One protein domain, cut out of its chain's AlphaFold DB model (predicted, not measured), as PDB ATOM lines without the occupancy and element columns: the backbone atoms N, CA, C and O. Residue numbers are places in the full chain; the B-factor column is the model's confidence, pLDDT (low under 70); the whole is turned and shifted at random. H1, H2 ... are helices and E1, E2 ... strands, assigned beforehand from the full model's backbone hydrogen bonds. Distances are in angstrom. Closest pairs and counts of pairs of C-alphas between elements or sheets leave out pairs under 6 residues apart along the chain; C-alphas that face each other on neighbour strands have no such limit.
ATOM      1  N   ALA A   5     -12.862  10.584   8.367       89.19
ATOM      2  CA  ALA A   5     -13.700  10.746   9.550       89.19
ATOM      3  C   ALA A   5     -12.885  10.533  10.831       89.19
ATOM      4  O   ALA A   5     -12.091   9.595  10.922       89.19
ATOM      5  N   VAL A   6     -13.118  11.376  11.838       91.06
ATOM      6  CA  VAL A   6     -12.491  11.282  13.161       91.06
ATOM      7  C   VAL A   6     -13.535  10.905  14.198       91.06
ATOM      8  O   VAL A   6     -14.546  11.584  14.345       91.06
ATOM      9  N   LEU A   7     -13.259   9.836  14.943       92.62
ATOM     10  CA  LEU A   7     -14.026   9.394  16.105       92.62
ATOM     11  C   LEU A   7     -13.299   9.833  17.378       92.62
ATOM     12  O   LEU A   7     -12.126   9.494  17.548       92.62
ATOM     13  N   SER A   8     -13.982  10.505  18.307       90.44
ATOM     14  CA  SER A   8     -13.394  10.783  19.624       90.44
ATOM     15  C   SER A   8     -13.833   9.751  20.656       90.44
ATOM     16  O   SER A   8     -15.014   9.621  20.972       90.44
ATOM     17  N   ILE A   9     -12.856   9.034  21.219       90.50
ATOM     18  CA  ILE A   9     -13.064   8.161  22.384       90.50
ATOM     19  C   ILE A   9     -13.082   8.985  23.680       90.50
ATOM     20  O   ILE A   9     -13.768   8.634  24.638       90.50
ATOM     21  N   LYS A  10     -12.331  10.092  23.711       90.69
ATOM     22  CA  LYS A  10     -12.239  10.978  24.877       90.69
ATOM     23  C   LYS A  10     -13.569  11.679  25.151       90.69
ATOM     24  O   LYS A  10     -13.954  11.803  26.309       90.69
ATOM     25  N   ASP A  11     -14.262  12.088  24.093       91.81
ATOM     26  CA  ASP A  11     -15.499  12.871  24.168       91.81
ATOM     27  C   ASP A  11     -16.752  11.988  24.055       91.81
ATOM     28  O   ASP A  11     -17.813  12.439  23.628       91.81
ATOM     29  N   ILE A  12     -16.639  10.708  24.430       95.06
ATOM     30  CA  ILE A  12     -17.795   9.815  24.508       95.06
ATOM     31  C   ILE A  12     -18.746  10.316  25.594       95.06
ATOM     32  O   ILE A  12     -18.413  10.359  26.781       95.06
ATOM     33  N   GLU A  13     -19.979  10.608  25.194       94.75
ATOM     34  CA  GLU A  13     -21.049  10.964  26.114       94.75
ATOM     35  C   GLU A  13     -21.815   9.700  26.503       94.75
ATOM     36  O   GLU A  13     -22.482   9.057  25.689       94.75
ATOM     37  N   GLN A  14     -21.743   9.322  27.775       96.00
ATOM     38  CA  GLN A  14     -22.441   8.150  28.284       96.00
ATOM     39  C   GLN A  14     -23.496   8.543  29.314       96.00
ATOM     40  O   GLN A  14     -23.208   9.179  30.323       96.00
ATOM     41  N   ASN A  15     -24.717   8.047  29.119       95.38
ATOM     42  CA  ASN A  15     -25.773   8.110  30.122       95.38
ATOM     43  C   ASN A  15     -26.332   6.706  30.425       95.38
ATOM     44  O   ASN A  15     -25.785   5.675  30.010       95.38
ATOM     45  N   ARG A  16     -27.407   6.636  31.219       95.69
ATOM     46  CA  ARG A  16     -28.020   5.359  31.624       95.69
ATOM     47  C   ARG A  16     -28.632   4.590  30.448       95.69
ATOM     48  O   ARG A  16     -28.685   3.366  30.502       95.69
ATOM     49  N   VAL A  17     -29.088   5.291  29.415       96.88
ATOM     50  CA  VAL A  17     -29.841   4.722  28.289       96.88
ATOM     51  C   VAL A  17     -28.940   4.461  27.087       96.88
ATOM     52  O   VAL A  17     -29.157   3.484  26.379       96.88
ATOM     53  N   ARG A  18     -27.916   5.290  26.866       97.12
ATOM     54  CA  ARG A  18     -27.083   5.221  25.665       97.12
ATOM     55  C   ARG A  18     -25.627   5.617  25.882       97.12
ATOM     56  O   ARG A  18     -25.272   6.197  26.910       97.12
ATOM     57  N   ILE A  19     -24.806   5.256  24.904       97.44
ATOM     58  CA  ILE A  19     -23.434   5.734  24.702       97.44
ATOM     59  C   ILE A  19     -23.429   6.454  23.358       97.44
ATOM     60  O   ILE A  19     -23.925   5.887  22.387       97.44
ATOM     61  N   GLU A  20     -22.910   7.671  23.300       97.12
ATOM     62  CA  GLU A  20     -22.806   8.468  22.081       97.12
ATOM     63  C   GLU A  20     -21.329   8.738  21.784       97.12
ATOM     64  O   GLU A  20     -20.605   9.256  22.632       97.12
ATOM     65  N   ILE A  21     -20.883   8.364  20.587       97.00
ATOM     66  CA  ILE A  21     -19.517   8.564  20.099       97.00
ATOM     67  C   ILE A  21     -19.589   9.604  18.976       97.00
ATOM     68  O   ILE A  21     -20.197   9.306  17.941       97.00
ATOM     69  N   PRO A  22     -19.031  10.811  19.160       96.44
ATOM     70  CA  PRO A  22     -19.068  11.848  18.138       96.44
ATOM     71  C   PRO A  22     -18.118  11.536  16.975       96.44
ATOM     72  O   PRO A  22     -17.046  10.953  17.164       96.44
ATOM     73  N   ILE A  23     -18.545  11.933  15.776       94.88
ATOM     74  CA  ILE A  23     -17.802  11.839  14.521       94.88
ATOM     75  C   ILE A  23     -17.715  13.217  13.884       94.88
ATOM     76  O   ILE A  23     -18.747  13.866  13.691       94.88
ATOM     77  N   TRP A  24     -16.507  13.583  13.466       94.19
ATOM     78  CA  TRP A  24     -16.276  14.721  12.590       94.19
ATOM     79  C   TRP A  24     -15.772  14.295  11.220       94.19
ATOM     80  O   TRP A  24     -15.014  13.329  11.117       94.19
ATOM     81  N   ILE A  25     -16.174  15.015  10.173       91.00
ATOM     82  CA  ILE A  25     -15.638  14.805   8.822       91.00
ATOM     83  C   ILE A  25     -14.360  15.622   8.676       91.00
ATOM     84  O   ILE A  25     -14.358  16.830   8.899       91.00
ATOM     85  N   ILE A  26     -13.283  14.973   8.250       90.94
ATOM     86  CA  ILE A  26     -11.986  15.611   8.046       90.94
ATOM     87  C   ILE A  26     -11.484  15.366   6.618       90.94
ATOM     88  O   ILE A  26     -11.902  14.420   5.952       90.94
ATOM     89  N   GLY A  27     -10.641  16.265   6.110       87.69
ATOM     90  CA  GLY A  27     -10.008  16.100   4.803       87.69
ATOM     91  C   GLY A  27      -9.060  14.899   4.732       87.69
ATOM     92  O   GLY A  27      -8.737  14.269   5.735       87.69
ATOM     93  N   ASP A  28      -8.592  14.604   3.524       86.38
ATOM     94  CA  ASP A  28      -7.465  13.695   3.333       86.38
ATOM     95  C   ASP A  28      -6.168  14.500   3.438       86.38
ATOM     96  O   ASP A  28      -6.019  15.528   2.772       86.38
ATOM     97  N   PHE A  29      -5.218  14.030   4.245       88.31
ATOM     98  CA  PHE A  29      -3.935  14.708   4.443       88.31
ATOM     99  C   PHE A  29      -2.778  13.804   4.053       88.31
ATOM    100  O   PHE A  29      -2.797  12.595   4.285       88.31
ATOM    101  N   ALA A  30      -1.738  14.415   3.488       89.44
ATOM    102  CA  ALA A  30      -0.505  13.720   3.136       89.44
ATOM    103  C   ALA A  30       0.408  13.473   4.351       89.44
ATOM    104  O   ALA A  30       1.288  12.614   4.294       89.44
ATOM    105  N   ASN A  31       0.222  14.229   5.435       91.88
ATOM    106  CA  ASN A  31       0.984  14.107   6.673       91.88
ATOM    107  C   ASN A  31       0.069  14.302   7.897       91.88
ATOM    108  O   ASN A  31      -1.061  14.772   7.774       91.88
ATOM    109  N   MET A  32       0.555  13.892   9.072       89.62
ATOM    110  CA  MET A  32      -0.227  13.957  10.311       89.62
ATOM    111  C   MET A  32      -0.243  15.339  10.961       89.62
ATOM    112  O   MET A  32      -1.191  15.618  11.684       89.62
ATOM    113  N   ASP A  33       0.758  16.184  10.712       93.38
ATOM    114  CA  ASP A  33       0.825  17.517  11.322       93.38
ATOM    115  C   ASP A  33      -0.322  18.394  10.788       93.38
ATOM    116  O   ASP A  33      -1.124  18.903  11.566       93.38
ATOM    117  N   ASP A  34      -0.504  18.430   9.463       92.62
ATOM    118  CA  ASP A  34      -1.609  19.147   8.814       92.62
ATOM    119  C   ASP A  34      -2.979  18.569   9.223       92.62
ATOM    120  O   ASP A  34      -3.948  19.304   9.433       92.62
ATOM    121  N   MET A  35      -3.063  17.239   9.366       91.56
ATOM    122  CA  MET A  35      -4.281  16.558   9.821       91.56
ATOM    123  C   MET A  35      -4.653  16.964  11.246       91.56
ATOM    124  O   MET A  35      -5.830  17.143  11.563       91.56
ATOM    125  N   TYR A  36      -3.649  17.080  12.115       92.38
ATOM    126  CA  TYR A  36      -3.834  17.427  13.514       92.38
ATOM    127  C   TYR A  36      -4.283  18.881  13.677       92.38
ATOM    128  O   TYR A  36      -5.223  19.139  14.429       92.38
ATOM    129  N   ASP A  37      -3.695  19.801  12.913       93.56
ATOM    130  CA  ASP A  37      -4.088  21.212  12.906       93.56
ATOM    131  C   ASP A  37      -5.560  21.394  12.483       93.56
ATOM    132  O   ASP A  37      -6.321  22.123  13.130       93.56
ATOM    133  N   GLU A  38      -6.008  20.693  11.432       91.94
ATOM    134  CA  GLU A  38      -7.418  20.729  11.018       91.94
ATOM    135  C   GLU A  38      -8.330  20.049  12.055       91.94
ATOM    136  O   GLU A  38      -9.409  20.565  12.366       91.94
ATOM    137  N   TYR A  39      -7.891  18.938  12.654       91.69
ATOM    138  CA  TYR A  39      -8.610  18.284  13.747       91.69
ATOM    139  C   TYR A  39      -8.850  19.239  14.928       91.69
ATOM    140  O   TYR A  39      -9.986  19.344  15.393       91.69
ATOM    141  N   GLU A  40      -7.833  19.982  15.378       93.19
ATOM    142  CA  GLU A  40      -7.961  20.938  16.488       93.19
ATOM    143  C   GLU A  40      -8.954  22.073  16.205       93.19
ATOM    144  O   GLU A  40      -9.540  22.646  17.135       93.19
ATOM    145  N   ALA A  41      -9.134  22.433  14.933       92.50
ATOM    146  CA  ALA A  41     -10.138  23.402  14.521       92.50
ATOM    147  C   ALA A  41     -11.546  22.789  14.527       92.50
ATOM    148  O   ALA A  41     -12.467  23.391  15.077       92.50
ATOM    149  N   ILE A  42     -11.710  21.587  13.967       91.88
ATOM    150  CA  ILE A  42     -13.023  20.969  13.740       91.88
ATOM    151  C   ILE A  42     -13.673  20.465  15.031       91.88
ATOM    152  O   ILE A  42     -14.880  20.621  15.196       91.88
ATOM    153  N   VAL A  43     -12.910  19.927  15.989       90.75
ATOM    154  CA  VAL A  43     -13.496  19.436  17.257       90.75
ATOM    155  C   VAL A  43     -14.124  20.531  18.124       90.75
ATOM    156  O   VAL A  43     -14.835  20.228  19.081       90.75
ATOM    157  N   LYS A  44     -13.868  21.808  17.812       91.00
ATOM    158  CA  LYS A  44     -14.512  22.956  18.466       91.00
ATOM    159  C   LYS A  44     -15.931  23.199  17.942       91.00
ATOM    160  O   LYS A  44     -16.715  23.862  18.619       91.00
ATOM    161  N   GLU A  45     -16.260  22.657  16.772       90.81
ATOM    162  CA  GLU A  45     -17.581  22.732  16.156       90.81
ATOM    163  C   GLU A  45     -18.454  21.522  16.549       90.81
ATOM    164  O   GLU A  45     -17.940  20.443  16.875       90.81
ATOM    165  N   PRO A  46     -19.795  21.654  16.513       91.38
ATOM    166  CA  PRO A  46     -20.691  20.520  16.718       91.38
ATOM    167  C   PRO A  46     -20.433  19.403  15.700       91.38
ATOM    168  O   PRO A  46     -20.401  19.660  14.499       91.38
ATOM    169  N   CYS A  47     -20.330  18.163  16.178       92.94
ATOM    170  CA  CYS A  47     -20.102  16.992  15.332       92.94
ATOM    171  C   CYS A  47     -21.190  16.806  14.259       92.94
ATOM    172  O   CYS A  47     -22.386  16.980  14.527       92.94
ATOM    173  N   GLU A  48     -20.786  16.377  13.062       93.62
ATOM    174  CA  GLU A  48     -21.686  16.098  11.941       93.62
ATOM    175  C   GLU A  48     -22.470  14.800  12.133       93.62
ATOM    176  O   GLU A  48     -23.597  14.678  11.649       93.62
ATOM    177  N   ALA A  49     -21.896  13.828  12.844       94.19
ATOM    178  CA  ALA A  49     -22.562  12.570  13.134       94.19
ATOM    179  C   ALA A  49     -22.203  12.024  14.518       94.19
ATOM    180  O   ALA A  49     -21.216  12.407  15.140       94.19
ATOM    181  N   LYS A  50     -23.026  11.098  15.006       95.62
ATOM    182  CA  LYS A  50     -22.780  10.327  16.221       95.62
ATOM    183  C   LYS A  50     -23.135   8.863  15.994       95.62
ATOM    184  O   LYS A  50     -24.205   8.545  15.465       95.62
ATOM    185  N   ILE A  51     -22.276   7.967  16.470       96.44
ATOM    186  CA  ILE A  51     -22.627   6.560  16.669       96.44
ATOM    187  C   ILE A  51     -23.255   6.442  18.055       96.44
ATOM    188  O   ILE A  51     -22.645   6.808  19.057       96.44
ATOM    189  N   VAL A  52     -24.471   5.915  18.124       97.12
ATOM    190  CA  VAL A  52     -25.228   5.790  19.367       97.12
ATOM    191  C   VAL A  52     -25.528   4.329  19.646       97.12
ATOM    192  O   VAL A  52     -26.195   3.659  18.859       97.12
ATOM    193  N   PHE A  53     -25.066   3.843  20.792       97.81
ATOM    194  CA  PHE A  53     -25.440   2.537  21.321       97.81
ATOM    195  C   PHE A  53     -26.622   2.678  22.272       97.81
ATOM    196  O   PHE A  53     -26.489   3.305  23.324       97.81
ATOM    197  N   ASP A  54     -27.761   2.073  21.940       97.31
ATOM    198  CA  ASP A  54     -28.896   1.949  22.854       97.31
ATOM    199  C   ASP A  54     -28.660   0.767  23.802       97.31
ATOM    200  O   ASP A  54     -28.597  -0.390  23.387       97.31
ATOM    201  N   LYS A  55     -28.536   1.036  25.105       96.69
ATOM    202  CA  LYS A  55     -28.245   0.004  26.112       96.69
ATOM    203  C   LYS A  55     -29.436  -0.908  26.395       96.69
ATOM    204  O   LYS A  55     -29.232  -2.012  26.896       96.69
ATOM    205  N   LYS A  56     -30.664  -0.454  26.120       96.00
ATOM    206  CA  LYS A  56     -31.888  -1.230  26.339       96.00
ATOM    207  C   LYS A  56     -32.073  -2.252  25.224       96.00
ATOM    208  O   LYS A  56     -32.330  -3.414  25.526       96.00
ATOM    209  N   THR A  57     -31.944  -1.830  23.966       97.25
ATOM    210  CA  THR A  57     -32.088  -2.740  22.815       97.25
ATOM    211  C   THR A  57     -30.785  -3.451  22.457       97.25
ATOM    212  O   THR A  57     -30.824  -4.500  21.823       97.25
ATOM    213  N   ARG A  58     -29.641  -2.949  22.948       96.56
ATOM    214  CA  ARG A  58     -28.278  -3.409  22.624       96.56
ATOM    215  C   ARG A  58     -27.958  -3.261  21.137       96.56
ATOM    216  O   ARG A  58     -27.268  -4.098  20.560       96.56
ATOM    217  N   GLU A  59     -28.440  -2.182  20.535       97.75
ATOM    218  CA  GLU A  59     -28.275  -1.897  19.111       97.75
ATOM    219  C   GLU A  59     -27.452  -0.631  18.890       97.75
ATOM    220  O   GLU A  59     -27.532   0.333  19.656       97.75
ATOM    221  N   TRP A  60     -26.697  -0.630  17.797       96.88
ATOM    222  CA  TRP A  60     -25.964   0.531  17.312       96.88
ATOM    223  C   TRP A  60     -26.774   1.263  16.245       96.88
ATOM    224  O   TRP A  60     -27.379   0.638  15.373       96.88
ATOM    225  N   LYS A  61     -26.774   2.593  16.310       96.25
ATOM    226  CA  LYS A  61     -27.425   3.488  15.349       96.25
ATOM    227  C   LYS A  61     -26.461   4.596  14.953       96.25
ATOM    228  O   LYS A  61     -25.617   4.994  15.751       96.25
ATOM    229  N   ILE A  62     -26.611   5.104  13.738       94.81
ATOM    230  CA  ILE A  62     -25.902   6.294  13.267       94.81
ATOM    231  C   ILE A  62     -26.922   7.419  13.156       94.81
ATOM    232  O   ILE A  62     -27.985   7.237  12.562       94.81
ATOM    233  N   TYR A  63     -26.590   8.566  13.735       93.62
ATOM    234  CA  TYR A  63     -27.322   9.811  13.552       93.62
ATOM    235  C   TYR A  63     -26.388  10.811  12.884       93.62
ATOM    236  O   TYR A  63     -25.285  11.020  13.379       93.62
ATOM    237  N   SER A  64     -26.815  11.421  11.784       89.81
ATOM    238  CA  SER A  64     -26.138  12.562  11.166       89.81
ATOM    239  C   SER A  64     -27.031  13.794  11.261       89.81
ATOM    240  O   SER A  64     -28.259  13.662  11.321       89.81
ATOM    241  N   ARG A  65     -26.415  14.973  11.314       73.06
ATOM    242  CA  ARG A  65     -27.118  16.254  11.229       73.06
ATOM    243  C   ARG A  65     -27.643  16.522   9.819       73.06
ATOM    244  O   ARG A  65     -27.043  15.997   8.855       73.06
TER     245      ARG A  65
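What this domain is: This is residues 5 to 65 of the 65 residues of an uncharacterized protein of Bacillus sp. 2_A_57_CT2 (UniProt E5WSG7). A narrow, strongly twisted sheet of four strands, E1 to E4, runs along a rod-like domain, with one helix, H1, at the end of the rod away from the E3 to E4 turn. The long strand E2 runs through the middle, with E1 paired beside its last part and E3, then E4, on its other side, while H1 only grazes the sheet. The printed part has 61 residues with four named strands and one named helix, in the order E1, E2, H1, E3, E4; the sheet's order is E1, E2, E3, E4, antiparallel throughout, and the class is mixed, helices and strands. The whole is loose, with a radius of gyration of the C-alphas of 13.3 A and spans of 41 by 18 by 16 A.

How they stand to each other: E1, residues 5 to 7, is an edge strand and forms a hairpin with E2, residues 18 to 26. They are antiparallel at 147 degrees between directions, with N 6 and O 24 2.8 A apart, within hydrogen-bond range. In the short link between them, residues 13 to 14 pair with residues 19 to 20 of E2, antiparallel. The pairing of E2 is staggered: its residues 23 to 25 pair with E1 and its residues 18 to 23 with E3, residues 49 to 54. E2 and E3 are antiparallel at 161 degrees, with N 21 and O 51 2.8 A apart and N 51 and O 21 2.9 A apart. H1, residues 32 to 42, is on the sheet but only grazes it, with its residues 35 to 42. Its closest C-alphas to E2 are those of Trp 24 and Ile 42, 7.1 A apart. In H1 every O i to N i+4 pair is within hydrogen-bond range. E3 forms a hairpin with the other edge strand, E4, residues 59 to 64, antiparallel at 158 degrees, with N 52 and O 61 2.8 A apart. E1 is apart from E3 and from E4.

Where its parts are: E1 begins at C-alpha 5, at (-13.700, 10.746, 9.550). E2, the longest strand, measures 25.4 A from C-alpha 18, at (-27.083, 5.221, 25.665), to C-alpha 26. H1 measures 15.0 A, E3 15.7 A and E4 16.6 A from first to last C-alpha. E4 ends at C-alpha 64, at (-26.138, 12.562, 11.166).

The domain as a whole: The two C-alphas farthest apart are those of Ala 30 and Lys 56, 41.8 A. The printed part has no cut and ends at residue 65, the chain's last residue. The links E2 to H1 and E3 to E4 are tight, those from E1 to E2 and from H1 to E3 are short, and no link is long. The mean pLDDT of the printed part is 93.1, and no printed residue is under 70.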